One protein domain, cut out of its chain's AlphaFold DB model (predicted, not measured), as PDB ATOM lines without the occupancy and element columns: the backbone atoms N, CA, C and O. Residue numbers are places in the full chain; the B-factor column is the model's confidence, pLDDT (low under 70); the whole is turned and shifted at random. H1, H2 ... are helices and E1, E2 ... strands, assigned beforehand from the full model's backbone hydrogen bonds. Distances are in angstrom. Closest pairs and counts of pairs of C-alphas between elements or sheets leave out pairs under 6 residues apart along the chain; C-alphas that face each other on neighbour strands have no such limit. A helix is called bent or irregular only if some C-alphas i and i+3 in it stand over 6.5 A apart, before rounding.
ATOM      1  N   LYS A 257     273.870 154.731 155.644       58.31
ATOM      2  CA  LYS A 257     273.736 155.877 156.556       58.31
ATOM      3  C   LYS A 257     273.462 155.424 157.988       58.31
ATOM      4  O   LYS A 257     272.350 155.016 158.328       58.31
ATOM      5  N   THR A 258     274.465 155.565 158.845       71.12
ATOM      6  CA  THR A 258     274.345 155.358 160.284       71.12
ATOM      7  C   THR A 258     273.595 156.536 160.903       71.12
ATOM      8  O   THR A 258     274.106 157.648 161.027       71.12
ATOM      9  N   TRP A 259     272.335 156.298 161.268       81.31
ATOM     10  CA  TRP A 259     271.487 157.289 161.927       81.31
ATOM     11  C   TRP A 259     271.724 157.272 163.436       81.31
ATOM     12  O   TRP A 259     271.353 156.314 164.115       81.31
ATOM     13  N   LEU A 260     272.297 158.349 163.970       82.81
ATOM     14  CA  LEU A 260     272.508 158.515 165.406       82.81
ATOM     15  C   LEU A 260     271.264 159.146 166.060       82.81
ATOM     16  O   LEU A 260     270.789 160.177 165.572       82.81
ATOM     17  N   PRO A 261     270.709 158.551 167.135       79.75
ATOM     18  CA  PRO A 261     269.568 159.103 167.856       79.75
ATOM     19  C   PRO A 261     270.002 160.166 168.876       79.75
ATOM     20  O   PRO A 261     270.898 159.945 169.686       79.75
ATOM     21  N   PHE A 262     269.297 161.293 168.887       75.12
ATOM     22  CA  PHE A 262     269.457 162.385 169.842       75.12
ATOM     23  C   PHE A 262     268.181 162.481 170.685       75.12
ATOM     24  O   PHE A 262     267.093 162.737 170.164       75.12
ATOM     25  N   LYS A 263     268.307 162.248 171.998       60.00
ATOM     26  CA  LYS A 263     267.201 162.425 172.950       60.00
ATOM     27  C   LYS A 263     266.947 163.919 173.191       60.00
ATOM     28  O   LYS A 263     267.887 164.663 173.465       60.00
ATOM     29  N   GLY A 264     265.678 164.324 173.176       62.06
ATOM     30  CA  GLY A 264     265.225 165.658 173.580       62.06
ATOM     31  C   GLY A 264     264.675 166.523 172.442       62.06
ATOM     32  O   GLY A 264     264.978 166.327 171.268       62.06
ATOM     33  N   CYS A 265     263.879 167.521 172.823       63.59
ATOM     34  CA  CYS A 265     263.017 168.312 171.940       63.59
ATOM     35  C   CYS A 265     263.734 169.410 171.124       63.59
ATOM     36  O   CYS A 265     263.132 170.433 170.815       63.59
ATOM     37  N   TYR A 266     265.021 169.240 170.803       73.75
ATOM     38  CA  TYR A 266     265.801 170.229 170.052       73.75
ATOM     39  C   TYR A 266     266.727 169.556 169.042       73.75
ATOM     40  O   TYR A 266     267.460 168.625 169.382       73.75
ATOM     41  N   ALA A 267     266.742 170.082 167.814       83.56
ATOM     42  CA  ALA A 267     267.713 169.687 166.801       83.56
ATOM     43  C   ALA A 267     269.152 169.871 167.334       83.56
ATOM     44  O   ALA A 267     269.426 170.867 168.014       83.56
ATOM     45  N   PRO A 268     270.075 168.934 167.056       85.88
ATOM     46  CA  PRO A 268     271.432 169.010 167.578       85.88
ATOM     47  C   PRO A 268     272.195 170.181 166.945       85.88
ATOM     48  O   PRO A 268     271.979 170.520 165.778       85.88
ATOM     49  N   LEU A 269     273.078 170.814 167.720       87.44
ATOM     50  CA  LEU A 269     273.860 171.958 167.255       87.44
ATOM     51  C   LEU A 269     274.853 171.523 166.168       87.44
ATOM     52  O   LEU A 269     275.678 170.646 166.394       87.44
ATOM     53  N   ASP A 270     274.817 172.190 165.018       90.75
ATOM     54  CA  ASP A 270     275.826 172.084 163.965       90.75
ATOM     55  C   ASP A 270     276.305 173.504 163.639       90.75
ATOM     56  O   ASP A 270     275.518 174.334 163.193       90.75
ATOM     57  N   LEU A 271     277.574 173.790 163.936       92.12
ATOM     58  CA  LEU A 271     278.261 175.077 163.788       92.12
ATOM     59  C   LEU A 271     278.786 175.327 162.364       92.12
ATOM     60  O   LEU A 271     279.295 176.418 162.090       92.12
ATOM     61  N   SER A 272     278.664 174.359 161.451       93.56
ATOM     62  CA  SER A 272     278.959 174.572 160.030       93.56
ATOM     63  C   SER A 272     277.833 175.354 159.339       93.56
ATOM     64  O   SER A 272     276.645 175.154 159.608       93.56
ATOM     65  N   LEU A 273     278.191 176.259 158.427       95.12
ATOM     66  CA  LEU A 273     277.217 177.067 157.691       95.12
ATOM     67  C   LEU A 273     276.577 176.216 156.588       95.12
ATOM     68  O   LEU A 273     277.269 175.502 155.861       95.12
ATOM     69  N   LYS A 274     275.251 176.283 156.429       95.19
ATOM     70  CA  LYS A 274     274.553 175.587 155.331       95.19
ATOM     71  C   LYS A 274     274.274 176.560 154.181       95.19
ATOM     72  O   LYS A 274     274.032 177.732 154.426       95.19
ATOM     73  N   GLN A 275     274.274 176.100 152.935       94.06
ATOM     74  CA  GLN A 275     273.837 176.897 151.772       94.06
ATOM     75  C   GLN A 275     272.351 176.650 151.445       94.06
ATOM     76  O   GLN A 275     271.625 177.537 150.994       94.06
ATOM     77  N   MET A 276     271.883 175.422 151.692       95.12
ATOM     78  CA  MET A 276     270.511 174.991 151.433       95.12
ATOM     79  C   MET A 276     270.037 174.044 152.535       95.12
ATOM     80  O   MET A 276     270.767 173.127 152.918       95.12
ATOM     81  N   ALA A 277     268.792 174.218 152.975       95.50
ATOM     82  CA  ALA A 277     268.073 173.261 153.808       95.50
ATOM     83  C   ALA A 277     266.775 172.849 153.096       95.50
ATOM     84  O   ALA A 277     265.919 173.690 152.820       95.50
ATOM     85  N   ARG A 278     266.632 171.558 152.773       95.19
ATOM     86  CA  ARG A 278     265.427 170.998 152.142       95.19
ATOM     87  C   ARG A 278     264.684 170.118 153.137       95.19
ATOM     88  O   ARG A 278     265.097 168.990 153.392       95.19
ATOM     89  N   PHE A 279     263.589 170.645 153.667       93.81
ATOM     90  CA  PHE A 279     262.648 169.964 154.545       93.81
ATOM     91  C   PHE A 279     261.624 169.189 153.711       93.81
ATOM     92  O   PHE A 279     261.188 169.664 152.661       93.81
ATOM     93  N   THR A 280     261.215 168.014 154.181       93.50
ATOM     94  CA  THR A 280     260.147 167.202 153.589       93.50
ATOM     95  C   THR A 280     259.286 166.566 154.681       93.50
ATOM     96  O   THR A 280     259.820 166.057 155.667       93.50
ATOM     97  N   SER A 281     257.964 166.597 154.517       92.38
ATOM     98  CA  SER A 281     256.986 166.037 155.462       92.38
ATOM     99  C   SER A 281     255.772 165.464 154.710       92.38
ATOM    100  O   SER A 281     255.479 165.926 153.601       92.38
ATOM    101  N   PRO A 282     255.065 164.457 155.256       89.44
ATOM    102  CA  PRO A 282     253.705 164.132 154.819       89.44
ATOM    103  C   PRO A 282     252.685 165.232 155.178       89.44
ATOM    104  O   PRO A 282     251.685 165.371 154.473       89.44
ATOM    105  N   ASP A 283     252.931 166.030 156.223       87.44
ATOM    106  CA  ASP A 283     252.065 167.146 156.615       87.44
ATOM    107  C   ASP A 283     252.199 168.332 155.650       87.44
ATOM    108  O   ASP A 283     253.235 168.547 155.016       87.44
ATOM    109  N   SER A 284     251.134 169.130 155.530       85.88
ATOM    110  CA  SER A 284     251.135 170.245 154.586       85.88
ATOM    111  C   SER A 284     252.025 171.393 155.050       85.88
ATOM    112  O   SER A 284     251.817 171.990 156.105       85.88
ATOM    113  N   LEU A 285     252.968 171.760 154.187       84.56
ATOM    114  CA  LEU A 285     253.826 172.930 154.352       84.56
ATOM    115  C   LEU A 285     253.247 174.187 153.679       84.56
ATOM    116  O   LEU A 285     253.917 175.208 153.644       84.56
ATOM    117  N   HIS A 286     252.028 174.182 153.124       77.12
ATOM    118  CA  HIS A 286     251.546 175.336 152.339       77.12
ATOM    119  C   HIS A 286     251.486 176.664 153.111       77.12
ATOM    120  O   HIS A 286     251.633 177.718 152.496       77.12
ATOM    121  N   TRP A 287     251.382 176.620 154.438       81.75
ATOM    122  CA  TRP A 287     251.457 177.789 155.314       81.75
ATOM    123  C   TRP A 287     252.832 178.505 155.287       81.75
ATOM    124  O   TRP A 287     252.884 179.694 155.588       81.75
ATOM    125  N   CYS A 288     253.932 177.861 154.849       80.06
ATOM    126  CA  CYS A 288     255.218 178.551 154.612       80.06
ATOM    127  C   CYS A 288     255.214 179.454 153.372       80.06
ATOM    128  O   CYS A 288     256.103 180.290 153.202       80.06
ATOM    129  N   HIS A 289     254.243 179.280 152.474       70.69
ATOM    130  CA  HIS A 289     254.321 179.798 151.117       70.69
ATOM    131  C   HIS A 289     253.424 181.021 150.925       70.69
ATOM    132  O   HIS A 289     252.206 180.896 150.839       70.69
ATOM    133  N   ARG A 290     254.048 182.196 150.755       71.56
ATOM    134  CA  ARG A 290     253.384 183.509 150.591       71.56
ATOM    135  C   ARG A 290     252.718 184.034 151.874       71.56
ATOM    136  O   ARG A 290     251.550 184.415 151.869       71.56
ATOM    137  N   LEU A 291     253.496 184.115 152.956       83.31
ATOM    138  CA  LEU A 291     253.132 184.911 154.134       83.31
ATOM    139  C   LEU A 291     252.776 186.350 153.718       83.31
ATOM    140  O   LEU A 291     253.462 186.946 152.887       83.31
ATOM    141  N   SER A 292     251.721 186.921 154.303       86.75
ATOM    142  CA  SER A 292     251.327 188.308 154.027       86.75
ATOM    143  C   SER A 292     252.319 189.306 154.634       86.75
ATOM    144  O   SER A 292     252.984 189.017 155.632       86.75
ATOM    145  N   SER A 293     252.382 190.525 154.095       89.12
ATOM    146  CA  SER A 293     253.287 191.568 154.603       89.12
ATOM    147  C   SER A 293     253.029 191.931 156.074       89.12
ATOM    148  O   SER A 293     253.959 192.302 156.786       89.12
ATOM    149  N   ASN A 294     251.797 191.746 156.567       89.38
ATOM    150  CA  ASN A 294     251.457 191.910 157.984       89.38
ATOM    151  C   ASN A 294     252.095 190.813 158.854       89.38
ATOM    152  O   ASN A 294     252.643 191.115 159.913       89.38
ATOM    153  N   ILE A 295     252.079 189.558 158.388       89.50
ATOM    154  CA  ILE A 295     252.754 188.427 159.046       89.50
ATOM    155  C   ILE A 295     254.269 188.651 159.060       89.50
ATOM    156  O   ILE A 295     254.916 188.480 160.093       89.50
ATOM    157  N   GLU A 541     265.602 182.881 151.027       88.00
ATOM    158  CA  GLU A 541     264.466 182.558 150.162       88.00
ATOM    159  C   GLU A 541     263.846 181.214 150.568       88.00
ATOM    160  O   GLU A 541     264.566 180.247 150.834       88.00
ATOM    161  N   ILE A 542     262.511 181.140 150.579       89.19
ATOM    162  CA  ILE A 542     261.747 179.909 150.810       89.19
ATOM    163  C   ILE A 542     260.936 179.575 149.560       89.19
ATOM    164  O   ILE A 542     260.132 180.382 149.098       89.19
ATOM    165  N   THR A 543     261.065 178.338 149.078       87.81
ATOM    166  CA  THR A 543     260.169 177.769 148.063       87.81
ATOM    167  C   THR A 543     259.485 176.520 148.618       87.81
ATOM    168  O   THR A 543     260.150 175.613 149.115       87.81
ATOM    169  N   CYS A 544     258.152 176.456 148.551       87.06
ATOM    170  CA  CYS A 544     257.374 175.326 149.069       87.06
ATOM    171  C   CYS A 544     256.650 174.625 147.900       87.06
ATOM    172  O   CYS A 544     255.985 175.277 147.094       87.06
ATOM    173  N   LYS A 545     256.793 173.299 147.778       86.19
ATOM    174  CA  LYS A 545     256.291 172.469 146.667       86.19
ATOM    175  C   LYS A 545     255.519 171.259 147.194       86.19
ATOM    176  O   LYS A 545     255.919 170.650 148.182       86.19
ATOM    177  N   GLN A 546     254.454 170.878 146.498       86.44
ATOM    178  CA  GLN A 546     253.729 169.627 146.722       86.44
ATOM    179  C   GLN A 546     254.204 168.587 145.700       86.44
ATOM    180  O   GLN A 546     254.275 168.892 144.510       86.44
ATOM    181  N   LEU A 547     254.515 167.370 146.147       79.50
ATOM    182  CA  LEU A 547     254.872 166.247 145.283       79.50
ATOM    183  C   LEU A 547     253.892 165.096 145.528       79.50
ATOM    184  O   LEU A 547     253.818 164.572 146.635       79.50
ATOM    185  N   GLN A 548     253.149 164.680 144.503       74.75
ATOM    186  CA  GLN A 548     252.451 163.394 144.549       74.75
ATOM    187  C   GLN A 548     253.445 162.297 144.169       74.75
ATOM    188  O   GLN A 548     254.105 162.386 143.133       74.75
ATOM    189  N   ARG A 549     253.560 161.263 145.002       60.41
ATOM    190  CA  ARG A 549     254.339 160.072 144.679       60.41
ATOM    191  C   ARG A 549     253.567 159.251 143.653       60.41
ATOM    192  O   ARG A 549     252.565 158.612 143.971       60.41
ATOM    193  N   THR A 550     254.060 159.236 142.422       46.09
ATOM    194  CA  THR A 550     253.624 158.287 141.394       46.09
ATOM    195  C   THR A 550     254.253 156.918 141.661       46.09
ATOM    196  O   THR A 550     255.093 156.454 140.889       46.09
ATOM    197  N   ASP A 551     253.883 156.284 142.776       45.75
ATOM    198  CA  ASP A 551     254.259 154.891 143.028       45.75
ATOM    199  C   ASP A 551     253.651 154.024 141.910       45.75
ATOM    200  O   ASP A 551     252.452 154.092 141.624       45.75
ATOM    201  N   ASN A 575     249.224 159.867 149.326       68.69
ATOM    202  CA  ASN A 575     250.554 159.633 148.755       68.69
ATOM    203  C   ASN A 575     251.223 160.935 148.265       68.69
ATOM    204  O   ASN A 575     251.713 161.056 147.144       68.69
ATOM    205  N   THR A 576     251.140 161.965 149.101       81.62
ATOM    206  CA  THR A 576     251.571 163.338 148.878       81.62
ATOM    207  C   THR A 576     252.645 163.658 149.900       81.62
ATOM    208  O   THR A 576     252.447 163.452 151.093       81.62
ATOM    209  N   MET A 577     253.769 164.182 149.433       87.94
ATOM    210  CA  MET A 577     254.859 164.654 150.272       87.94
ATOM    211  C   MET A 577     255.107 166.125 149.955       87.94
ATOM    212  O   MET A 577     255.298 166.509 148.798       87.94
ATOM    213  N   TYR A 578     255.089 166.966 150.978       91.38
ATOM    214  CA  TYR A 578     255.361 168.388 150.843       91.38
ATOM    215  C   TYR A 578     256.853 168.628 151.063       91.38
ATOM    216  O   TYR A 578     257.496 167.970 151.879       91.38
ATOM    217  N   THR A 579     257.420 169.558 150.300       91.88
ATOM    218  CA  THR A 579     258.837 169.931 150.344       91.88
ATOM    219  C   THR A 579     258.954 171.433 150.553       91.88
ATOM    220  O   THR A 579     258.367 172.196 149.790       91.88
ATOM    221  N   MET A 580     259.748 171.868 151.527       92.69
ATOM    222  CA  MET A 580     260.163 173.264 151.686       92.69
ATOM    223  C   MET A 580     261.676 173.345 151.489       92.69
ATOM    224  O   MET A 580     262.444 172.743 152.234       92.69
ATOM    225  N   GLU A 581     262.113 174.084 150.476       93.50
ATOM    226  CA  GLU A 581     263.521 174.322 150.173       93.50
ATOM    227  C   GLU A 581     263.876 175.773 150.493       93.50
ATOM    228  O   GLU A 581     263.316 176.702 149.905       93.50
ATOM    229  N   ILE A 582     264.807 175.939 151.433       93.56
ATOM    230  CA  ILE A 582     265.312 177.223 151.914       93.56
ATOM    231  C   ILE A 582     266.729 177.428 151.378       93.56
ATOM    232  O   ILE A 582     267.566 176.525 151.487       93.56
ATOM    233  N   LYS A 583     266.995 178.608 150.809       92.25
ATOM    234  CA  LYS A 583     268.257 178.970 150.147       92.25
ATOM    235  C   LYS A 583     268.745 180.353 150.571       92.25
ATOM    236  O   LYS A 583     267.979 181.310 150.614       92.25
ATOM    237  N   GLY A 584     270.043 180.468 150.818       85.56
ATOM    238  CA  GLY A 584     270.719 181.741 151.068       85.56
ATOM    239  C   GLY A 584     272.221 181.600 150.847       85.56
ATOM    240  O   GLY A 584     272.709 180.490 150.657       85.56
ATOM    241  N   SER A 585     272.961 182.711 150.881       86.50
ATOM    242  CA  SER A 585     274.430 182.674 150.781       86.50
ATOM    243  C   SER A 585     275.032 181.823 151.900       86.50
ATOM    244  O   SER A 585     275.808 180.916 151.625       86.50
ATOM    245  N   PHE A 586     274.579 182.055 153.136       92.06
ATOM    246  CA  PHE A 586     274.776 181.168 154.278       92.06
ATOM    247  C   PHE A 586     273.507 181.128 155.139       92.06
ATOM    248  O   PHE A 586     272.804 182.130 155.289       92.06
ATOM    249  N   LEU A 587     273.245 179.964 155.723       94.31
ATOM    250  CA  LEU A 587     272.211 179.655 156.704       94.31
ATOM    251  C   LEU A 587     272.940 179.273 158.007       94.31
ATOM    252  O   LEU A 587     273.438 178.146 158.114       94.31
ATOM    253  N   PRO A 588     273.077 180.201 158.970       94.00
ATOM    254  CA  PRO A 588     273.780 179.933 160.222       94.00
ATOM    255  C   PRO A 588     273.040 178.945 161.142       94.00
ATOM    256  O   PRO A 588     271.825 178.753 160.992       94.00
ATOM    257  N   PRO A 589     273.719 178.387 162.166       92.44
ATOM    258  CA  PRO A 589     273.150 177.370 163.059       92.44
ATOM    259  C   PRO A 589     271.849 177.820 163.724       92.44
ATOM    260  O   PRO A 589     270.885 177.064 163.820       92.44
ATOM    261  N   TRP A 590     271.796 179.093 164.127       90.81
ATOM    262  CA  TRP A 590     270.643 179.697 164.788       90.81
ATOM    263  C   TRP A 590     269.401 179.793 163.893       90.81
ATOM    264  O   TRP A 590     268.283 179.772 164.404       90.81
ATOM    265  N   VAL A 591     269.560 179.862 162.567       92.75
ATOM    266  CA  VAL A 591     268.430 179.780 161.630       92.75
ATOM    267  C   VAL A 591     267.905 178.346 161.593       92.75
ATOM    268  O   VAL A 591     266.720 178.132 161.832       92.75
ATOM    269  N   ILE A 592     268.786 177.359 161.395       92.56
ATOM    270  CA  ILE A 592     268.409 175.938 161.319       92.56
ATOM    271  C   ILE A 592     267.721 175.467 162.610       92.56
ATOM    272  O   ILE A 592     266.644 174.879 162.551       92.56
ATOM    273  N   ILE A 593     268.288 175.794 163.775       90.00
ATOM    274  CA  ILE A 593     267.744 175.448 165.097       90.00
ATOM    275  C   ILE A 593     266.329 176.003 165.295       90.00
ATOM    276  O   ILE A 593     265.420 175.255 165.657       90.00
ATOM    277  N   ARG A 594     266.122 177.306 165.049       90.81
ATOM    278  CA  ARG A 594     264.808 177.937 165.257       90.81
ATOM    279  C   ARG A 594     263.773 177.393 164.270       90.81
ATOM    280  O   ARG A 594     262.648 177.132 164.676       90.81
ATOM    281  N   LEU A 595     264.157 177.145 163.014       91.44
ATOM    282  CA  LEU A 595     263.285 176.513 162.017       91.44
ATOM    283  C   LEU A 595     262.848 175.101 162.415       91.44
ATOM    284  O   LEU A 595     261.667 174.785 162.288       91.44
ATOM    285  N   CYS A 596     263.761 174.272 162.930       91.12
ATOM    286  CA  CYS A 596     263.409 172.944 163.430       91.12
ATOM    287  C   CYS A 596     262.401 173.021 164.588       91.12
ATOM    288  O   CYS A 596     261.441 172.255 164.604       91.12
ATOM    289  N   ALA A 597     262.563 173.984 165.504       88.81
ATOM    290  CA  ALA A 597     261.623 174.200 166.602       88.81
ATOM    291  C   ALA A 597     260.230 174.670 166.120       88.81
ATOM    292  O   ALA A 597     259.222 174.177 166.619       88.81
ATOM    293  N   VAL A 598     260.142 175.543 165.102       89.75
ATOM    294  CA  VAL A 598     258.846 175.906 164.484       89.75
ATOM    295  C   VAL A 598     258.187 174.698 163.814       89.75
ATOM    296  O   VAL A 598     256.996 174.467 163.997       89.75
ATOM    297  N   LEU A 599     258.949 173.911 163.050       90.06
ATOM    298  CA  LEU A 599     258.412 172.745 162.342       90.06
ATOM    299  C   LEU A 599     258.009 171.613 163.291       90.06
ATOM    300  O   LEU A 599     257.086 170.866 162.985       90.06
ATOM    301  N   GLN A 600     258.652 171.511 164.454       87.88
ATOM    302  CA  GLN A 600     258.233 170.620 165.534       87.88
ATOM    303  C   GLN A 600     256.871 171.026 166.127       87.88
ATOM    304  O   GLN A 600     256.063 170.144 166.406       87.88
ATOM    305  N   GLU A 601     256.567 172.327 166.248       84.50
ATOM    306  CA  GLU A 601     255.220 172.794 166.632       84.50
ATOM    307  C   GLU A 601     254.160 172.540 165.536       84.50
ATOM    308  O   GLU A 601     252.977 172.449 165.860       84.50
ATOM    309  N   SER A 602     254.547 172.415 164.257       85.56
ATOM    310  CA  SER A 602     253.599 172.409 163.126       85.56
ATOM    311  C   SER A 602     253.465 171.101 162.333       85.56
ATOM    312  O   SER A 602     252.590 171.030 161.471       85.56
ATOM    313  N   GLN A 603     254.334 170.103 162.511       87.88
ATOM    314  CA  GLN A 603     254.362 168.863 161.708       87.88
ATOM    315  C   GLN A 603     254.243 167.622 162.620       87.88
ATOM    316  O   GLN A 603     255.255 166.978 162.920       87.88
ATOM    317  N   PRO A 604     253.033 167.290 163.117       82.56
ATOM    318  CA  PRO A 604     252.823 166.193 164.068       82.56
ATOM    319  C   PRO A 604     253.182 164.800 163.524       82.56
ATOM    320  O   PRO A 604     253.539 163.925 164.310       82.56
ATOM    321  N   LEU A 605     253.144 164.579 162.204       85.38
ATOM    322  CA  LEU A 605     253.614 163.338 161.570       85.38
ATOM    323  C   LEU A 605     255.144 163.304 161.372       85.38
ATOM    324  O   LEU A 605     255.680 162.355 160.796       85.38
ATOM    325  N   GLY A 606     255.856 164.328 161.846       88.94
ATOM    326  CA  GLY A 606     257.299 164.467 161.721       88.94
ATOM    327  C   GLY A 606     257.751 165.028 160.371       88.94
ATOM    328  O   GLY A 606     256.966 165.356 159.476       88.94
ATOM    329  N   TYR A 607     259.065 165.167 160.222       93.06
ATOM    330  CA  TYR A 607     259.690 165.676 159.000       93.06
ATOM    331  C   TYR A 607     261.132 165.175 158.865       93.06
ATOM    332  O   TYR A 607     261.736 164.675 159.815       93.06
ATOM    333  N   SER A 608     261.715 165.328 157.676       93.62
ATOM    334  CA  SER A 608     263.152 165.144 157.455       93.62
ATOM    335  C   SER A 608     263.765 166.320 156.697       93.62
ATOM    336  O   SER A 608     263.077 166.997 155.936       93.62
ATOM    337  N   VAL A 609     265.049 166.582 156.919       94.81
ATOM    338  CA  VAL A 609     265.802 167.731 156.406       94.81
ATOM    339  C   VAL A 609     267.093 167.248 155.768       94.81
ATOM    340  O   VAL A 609     267.818 166.471 156.381       94.81
ATOM    341  N   ARG A 610     267.413 167.741 154.570       95.50
ATOM    342  CA  ARG A 610     268.709 167.543 153.901       95.50
ATOM    343  C   ARG A 610     269.455 168.868 153.802       95.50
ATOM    344  O   ARG A 610     268.870 169.862 153.367       95.50
ATOM    345  N   PHE A 611     270.736 168.869 154.162       95.12
ATOM    346  CA  PHE A 611     271.575 170.066 154.189       95.12
ATOM    347  C   PHE A 611     272.686 170.017 153.137       95.12
ATOM    348  O   PHE A 611     273.515 169.107 153.138       95.12
ATOM    349  N   ALA A 612     272.772 171.055 152.302       94.88
ATOM    350  CA  ALA A 612     274.022 171.386 151.621       94.88
ATOM    351  C   ALA A 612     274.867 172.223 152.591       94.88
ATOM    352  O   ALA A 612     274.428 173.291 153.017       94.88
ATOM    353  N   THR A 613     276.042 171.726 152.975       93.12
ATOM    354  CA  THR A 613     276.962 172.414 153.900       93.12
ATOM    355  C   THR A 613     278.040 173.143 153.107       93.12
ATOM    356  O   THR A 613     278.477 172.629 152.083       93.12
ATOM    357  N   GLU A 614     278.457 174.318 153.570       93.12
ATOM    358  CA  GLU A 614     279.582 175.074 153.019       93.12
ATOM    359  C   GLU A 614     280.914 174.349 153.318       93.12
ATOM    360  O   GLU A 614     281.293 174.276 154.497       93.12
ATOM    361  N   PRO A 615     281.656 173.851 152.303       90.44
ATOM    362  CA  PRO A 615     282.915 173.127 152.503       90.44
ATOM    363  C   PRO A 615     283.973 173.899 153.302       90.44
ATOM    364  O   PRO A 615     284.756 173.291 154.030       90.44
ATOM    365  N   LEU A 616     283.979 175.238 153.243       90.38
ATOM    366  CA  LEU A 616     284.880 176.072 154.054       90.38
ATOM    367  C   LEU A 616     284.630 175.979 155.575       90.38
ATOM    368  O   LEU A 616     285.444 176.496 156.342       90.38
ATOM    369  N   THR A 617     283.530 175.358 156.019       92.88
ATOM    370  CA  THR A 617     283.062 175.375 157.420       92.88
ATOM    371  C   THR A 617     282.857 174.004 158.063       92.88
ATOM    372  O   THR A 617     282.537 173.943 159.247       92.88
ATOM    373  N   GLU A 618     283.062 172.903 157.336       88.62
ATOM    374  CA  GLU A 618     282.724 171.554 157.823       88.62
ATOM    375  C   GLU A 618     283.455 171.161 159.116       88.62
ATOM    376  O   GLU A 618     282.858 170.552 159.998       88.62
ATOM    377  N   GLY A 619     284.710 171.580 159.286       87.38
ATOM    378  CA  GLY A 619     285.471 171.289 160.504       87.38
ATOM    379  C   GLY A 619     285.071 172.095 161.747       87.38
ATOM    380  O   GLY A 619     285.591 171.810 162.820       87.38
ATOM    381  N   LEU A 620     284.177 173.092 161.655       90.94
ATOM    382  CA  LEU A 620     283.872 173.992 162.783       90.94
ATOM    383  C   LEU A 620     283.171 173.303 163.966       90.94
ATOM    384  O   LEU A 620     283.140 173.866 165.059       90.94
ATOM    385  N   ASN A 621     282.657 172.081 163.798       89.75
ATOM    386  CA  ASN A 621     282.048 171.327 164.897       89.75
ATOM    387  C   ASN A 621     283.050 170.846 165.959       89.75
ATOM    388  O   ASN A 621     282.635 170.614 167.091       89.75
ATOM    389  N   ILE A 622     284.364 170.866 165.681       85.12
ATOM    390  CA  ILE A 622     285.405 170.708 166.719       85.12
ATOM    391  C   ILE A 622     285.356 171.799 167.804       85.12
ATOM    392  O   ILE A 622     285.983 171.677 168.851       85.12
ATOM    393  N   ALA A 623     284.597 172.875 167.581       79.81
ATOM    394  CA  ALA A 623     284.321 173.866 168.607       79.81
ATOM    395  C   ALA A 623     283.314 173.393 169.678       79.81
ATOM    396  O   ALA A 623     283.065 174.158 170.612       79.81
ATOM    397  N   GLN A 624     282.739 172.192 169.567       80.12
ATOM    398  CA  GLN A 624     281.931 171.567 170.619       80.12
ATOM    399  C   GLN A 624     282.829 170.787 171.588       80.12
ATOM    400  O   GLN A 624     283.673 170.010 171.155       80.12
ATOM    401  N   GLU A 625     282.636 170.980 172.891       66.19
ATOM    402  CA  GLU A 625     283.360 170.221 173.917       66.19
ATOM    403  C   GLU A 625     282.728 168.826 174.075       66.19
ATOM    404  O   GLU A 625     281.509 168.697 174.233       66.19
ATOM    405  N   GLU A 626     283.546 167.769 174.035       53.50
ATOM    406  CA  GLU A 626     283.096 166.421 174.391       53.50
ATOM    407  C   GLU A 626     282.790 166.356 175.894       53.50
ATOM    408  O   GLU A 626     283.546 166.871 176.723       53.50
ATOM    409  N   SER A 671     274.825 168.257 172.963       51.16
ATOM    410  CA  SER A 671     276.240 168.426 172.580       51.16
ATOM    411  C   SER A 671     276.876 167.044 172.380       51.16
ATOM    412  O   SER A 671     276.893 166.256 173.327       51.16
ATOM    413  N   GLY A 672     277.345 166.726 171.166       54.59
ATOM    414  CA  GLY A 672     277.831 165.369 170.851       54.59
ATOM    415  C   GLY A 672     277.877 164.972 169.370       54.59
ATOM    416  O   GLY A 672     277.753 163.790 169.063       54.59
ATOM    417  N   ILE A 673     278.018 165.925 168.441       65.94
ATOM    418  CA  ILE A 673     278.315 165.625 167.022       65.94
ATOM    419  C   ILE A 673     279.829 165.435 166.792       65.94
ATOM    420  O   ILE A 673     280.236 164.846 165.788       65.94
ATOM    421  N   GLY A 674     280.667 165.891 167.731       73.38
ATOM    422  CA  GLY A 674     282.122 165.848 167.608       73.38
ATOM    423  C   GLY A 674     282.589 166.647 166.392       73.38
ATOM    424  O   GLY A 674     282.065 167.717 166.098       73.38
ATOM    425  N   THR A 675     283.546 166.113 165.639       79.19
ATOM    426  CA  THR A 675     284.097 166.758 164.433       79.19
ATOM    427  C   THR A 675     283.244 166.573 163.170       79.19
ATOM    428  O   THR A 675     283.595 167.106 162.118       79.19
ATOM    429  N   ALA A 676     282.146 165.814 163.240       85.06
ATOM    430  CA  ALA A 676     281.319 165.450 162.091       85.06
ATOM    431  C   ALA A 676     280.331 166.563 161.675       85.06
ATOM    432  O   ALA A 676     280.186 167.584 162.342       85.06
ATOM    433  N   VAL A 677     279.625 166.370 160.556       87.62
ATOM    434  CA  VAL A 677     278.680 167.345 159.974       87.62
ATOM    435  C   VAL A 677     277.312 166.707 159.752       87.62
ATOM    436  O   VAL A 677     277.223 165.635 159.152       87.62
ATOM    437  N   VAL A 678     276.227 167.384 160.141       89.94
ATOM    438  CA  VAL A 678     274.860 166.930 159.846       89.94
ATOM    439  C   VAL A 678     274.573 167.117 158.355       89.94
ATOM    440  O   VAL A 678     274.535 168.244 157.848       89.94
ATOM    441  N   LYS A 679     274.347 166.005 157.644       92.12
ATOM    442  CA  LYS A 679     273.916 166.000 156.234       92.12
ATOM    443  C   LYS A 679     272.414 165.758 156.102       92.12
ATOM    444  O   LYS A 679     271.771 166.360 155.241       92.12
ATOM    445  N   GLU A 680     271.851 164.917 156.969       92.81
ATOM    446  CA  GLU A 680     270.415 164.632 157.019       92.81
ATOM    447  C   GLU A 680     269.929 164.562 158.474       92.81
ATOM    448  O   GLU A 680     270.642 164.070 159.347       92.81
ATOM    449  N   LEU A 681     268.725 165.062 158.743       92.50
ATOM    450  CA  LEU A 681     268.093 165.081 160.064       92.50
ATOM    451  C   LEU A 681     266.641 164.616 159.920       92.50
ATOM    452  O   LEU A 681     265.932 165.126 159.060       92.50
ATOM    453  N   LYS A 682     266.174 163.681 160.747       91.69
ATOM    454  CA  LYS A 682     264.765 163.274 160.837       91.69
ATOM    455  C   LYS A 682     264.235 163.603 162.229       91.69
ATOM    456  O   LYS A 682     264.917 163.334 163.214       91.69
ATOM    457  N   TYR A 683     263.031 164.154 162.292       90.56
ATOM    458  CA  TYR A 683     262.267 164.368 163.515       90.56
ATOM    459  C   TYR A 683     261.043 163.442 163.513       90.56
ATOM    460  O   TYR A 683     260.274 163.437 162.550       90.56
ATOM    461  N   GLU A 684     260.899 162.622 164.556       86.44
ATOM    462  CA  GLU A 684     259.865 161.586 164.674       86.44
ATOM    463  C   GLU A 684     259.665 161.204 166.153       86.44
ATOM    464  O   GLU A 684     260.630 160.838 166.829       86.44
ATOM    465  N   GLY A 685     258.426 161.283 166.656       80.19
ATOM    466  CA  GLY A 685     258.067 160.879 168.026       80.19
ATOM    467  C   GLY A 685     258.877 161.585 169.121       80.19
ATOM    468  O   GLY A 685     259.542 160.910 169.904       80.19
ATOM    469  N   ASP A 686     258.893 162.923 169.110       80.12
ATOM    470  CA  ASP A 686     259.669 163.791 170.022       80.12
ATOM    471  C   ASP A 686     261.185 163.493 170.088       80.12
ATOM    472  O   ASP A 686     261.894 163.933 170.997       80.12
ATOM    473  N   SER A 687     261.713 162.784 169.084       84.69
ATOM    474  CA  SER A 687     263.130 162.444 168.957       84.69
ATOM    475  C   SER A 687     263.720 162.938 167.638       84.69
ATOM    476  O   SER A 687     263.067 162.914 166.590       84.69
ATOM    477  N   TYR A 688     264.986 163.351 167.682       86.75
ATOM    478  CA  TYR A 688     265.767 163.669 166.491       86.75
ATOM    479  C   TYR A 688     266.710 162.508 166.159       86.75
ATOM    480  O   TYR A 688     267.283 161.874 167.043       86.75
ATOM    481  N   ARG A 689     266.915 162.234 164.872       88.94
ATOM    482  CA  ARG A 689     267.940 161.304 164.375       88.94
ATOM    483  C   ARG A 689     268.741 161.997 163.285       88.94
ATOM    484  O   ARG A 689     268.138 162.515 162.350       88.94
ATOM    485  N   ALA A 690     270.066 161.998 163.372       88.62
ATOM    486  CA  ALA A 690     270.918 162.613 162.354       88.62
ATOM    487  C   ALA A 690     271.757 161.563 161.619       88.62
ATOM    488  O   ALA A 690     272.335 160.678 162.248       88.62
ATOM    489  N   ALA A 691     271.853 161.696 160.297       89.38
ATOM    490  CA  ALA A 691     272.908 161.078 159.510       89.38
ATOM    491  C   ALA A 691     274.065 162.080 159.411       89.38
ATOM    492  O   ALA A 691     273.931 163.164 158.822       89.38
ATOM    493  N   LEU A 692     275.190 161.721 160.027       88.06
ATOM    494  CA  LEU A 692     276.404 162.528 160.034       88.06
ATOM    495  C   LEU A 692     277.343 162.079 158.910       88.06
ATOM    496  O   LEU A 692     277.451 160.888 158.629       88.06
ATOM    497  N   ALA A 693     278.059 163.023 158.306       84.31
ATOM    498  CA  ALA A 693     279.275 162.719 157.560       84.31
ATOM    499  C   ALA A 693     280.494 162.989 158.455       84.31
ATOM    500  O   ALA A 693     280.546 164.063 159.065       84.31
ATOM    501  N   PRO A 694     281.477 162.074 158.532       80.06
ATOM    502  CA  PRO A 694     282.756 162.380 159.160       80.06
ATOM    503  C   PRO A 694     283.471 163.481 158.369       80.06
ATOM    504  O   PRO A 694     283.310 163.591 157.151       80.06
ATOM    505  N   LEU A 695     284.283 164.285 159.054       76.75
ATOM    506  CA  LEU A 695     285.126 165.269 158.388       76.75
ATOM    507  C   LEU A 695     286.160 164.550 157.513       76.75
ATOM    508  O   LEU A 695     286.959 163.763 158.019       76.75
ATOM    509  N   GLN A 696     286.170 164.841 156.210       68.81
ATOM    510  CA  GLN A 696     287.167 164.305 155.283       68.81
ATOM    511  C   GLN A 696     288.514 165.012 155.479       68.81
ATOM    512  O   GLN A 696     288.899 165.922 154.745       68.81
ATOM    513  N   LEU A 697     289.230 164.593 156.522       64.62
ATOM    514  CA  LEU A 697     290.653 164.858 156.685       64.62
ATOM    515  C   LEU A 697     291.406 164.101 155.583       64.62
ATOM    516  O   LEU A 697     291.177 162.910 155.385       64.62
ATOM    517  N   ALA A 698     292.297 164.787 154.866       52.81
ATOM    518  CA  ALA A 698     293.109 164.158 153.833       52.81
ATOM    519  C   ALA A 698     294.086 163.165 154.483       52.81
ATOM    520  O   ALA A 698     295.044 163.568 155.145       52.81
ATOM    521  N   THR A 699     293.827 161.868 154.326       40.69
ATOM    522  CA  THR A 699     294.769 160.817 154.714       40.69
ATOM    523  C   THR A 699     296.031 160.951 153.873       40.69
ATOM    524  O   THR A 699     295.937 160.990 152.647       40.69
ATOM    525  N   SER A 700     297.195 161.003 154.520       35.09
ATOM    526  CA  SER A 700     298.493 160.918 153.849       35.09
ATOM    527  C   SER A 700     298.574 159.629 153.027       35.09
ATOM    528  O   SER A 700     298.408 158.542 153.586       35.09
ATOM    529  N   SER A 701     298.792 159.777 151.720       27.20
ATOM    530  CA  SER A 701     298.854 158.709 150.713       27.20
ATOM    531  C   SER A 701     300.262 158.536 150.162       27.20
ATOM    532  O   SER A 701     300.791 159.580 149.711       27.20
TER     533      SER A 701
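What this domain is: This is residues 257 to 295, 541 to 551, 575 to 626 and 671 to 701 of the 701 residues of an uncharacterized protein of Physcomitrium patens (UniProt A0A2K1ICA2). A twisted wall of seven antiparallel strands has one long helix, H1, lying along it on one face, with the link from E1 to E2 passing over that same face. A small irregular helix, H2, sits near the start of E6, and the tail to Ser 701 and the stretch of residues 282 to 295 lie toward opposite ends of the longest axis. The 133 printed residues hold seven named strands and two named helices, in the order E1 E2 E3 E4 H1 E5 H2 E6 E7; the sheet's order is E1 E7 E6 E5 E2 E4 E3, and the class is mixed. The whole is compact, with a radius of gyration of the C-alphas of 15.7 A, and elongated, spanning 50 by 31 by 30 A.

How they stand to each other: Edge strand E1, residues 259 to 263, neighbours E7, residues 687 to 693, with N 262 and O 688 2.8 A apart. E7 forms a hairpin with E6, residues 677 to 684, where N 682 and O 689 are 2.8 A apart. E6 bends by 58 degrees at residue 680, and its other neighbour is E5, residues 607 to 613, with N 609 and O 681 at 2.7 A. Next come E2, residues 274 to 281, with N 278 and O 610 at 2.9 A, and E4, residues 576 to 587, with N 279 and O 580 at 2.8 A. E4 bends by 104 degrees at residue 584. The other edge strand is E3, residues 541 to 548, with N 545 and O 579 at 2.8 A. These N and O pairs are within hydrogen-bond range. H1, residues 589 to 602, is on the sheet at a height of 9.7 A, in two layers, a helix on one face of a sheet. It lies over E5, along the strands, at 11 degrees on the local plane. Its closest C-alphas to E5 are those of Leu 599 and Tyr 607, 7.9 A. E4, H1 and E5 make a split strand-helix-strand unit, two strands running the same way with E2 between them, and its crossover is right-handed. H2, residues 615 to 623, only grazes the sheet with residues 615 to 621; its closest C-alphas to E6 are those of Glu 618 and Val 677, 6.2 A. H1 and H2 are apart. In H1 every O i to N i+4 pair is within range; in H2 0 of 5 are, beside 3 of 6 O i to N i+3 pairs. H2 is irregular: C-alphas 616 and 619 are 8.1 A apart.

Where its parts are: E1 begins at C-alpha 259 (271.487, 157.289, 161.927) and E7 ends at C-alpha 693 (279.275, 162.719, 157.560). From first to last C-alpha, E4 is 27.4 A, E3 23.3 A, H1 20.2 A, E6 20.2 A and E2 20.0 A long.

The domain as a whole: The C-alphas of Asn 294 and Ser 701, 58.3 A, are the two farthest apart. Residues 296 to 540, 552 to 574 and 627 to 670 are cut out, with C-alpha gaps of 15.8 A, 8.3 A and 7.4 A. Of the links that are printed whole, E1 to E2 is short and the others are tight. Mean pLDDT of the printed part is 83.0; 19 residues are under 70, among them 696 to 701.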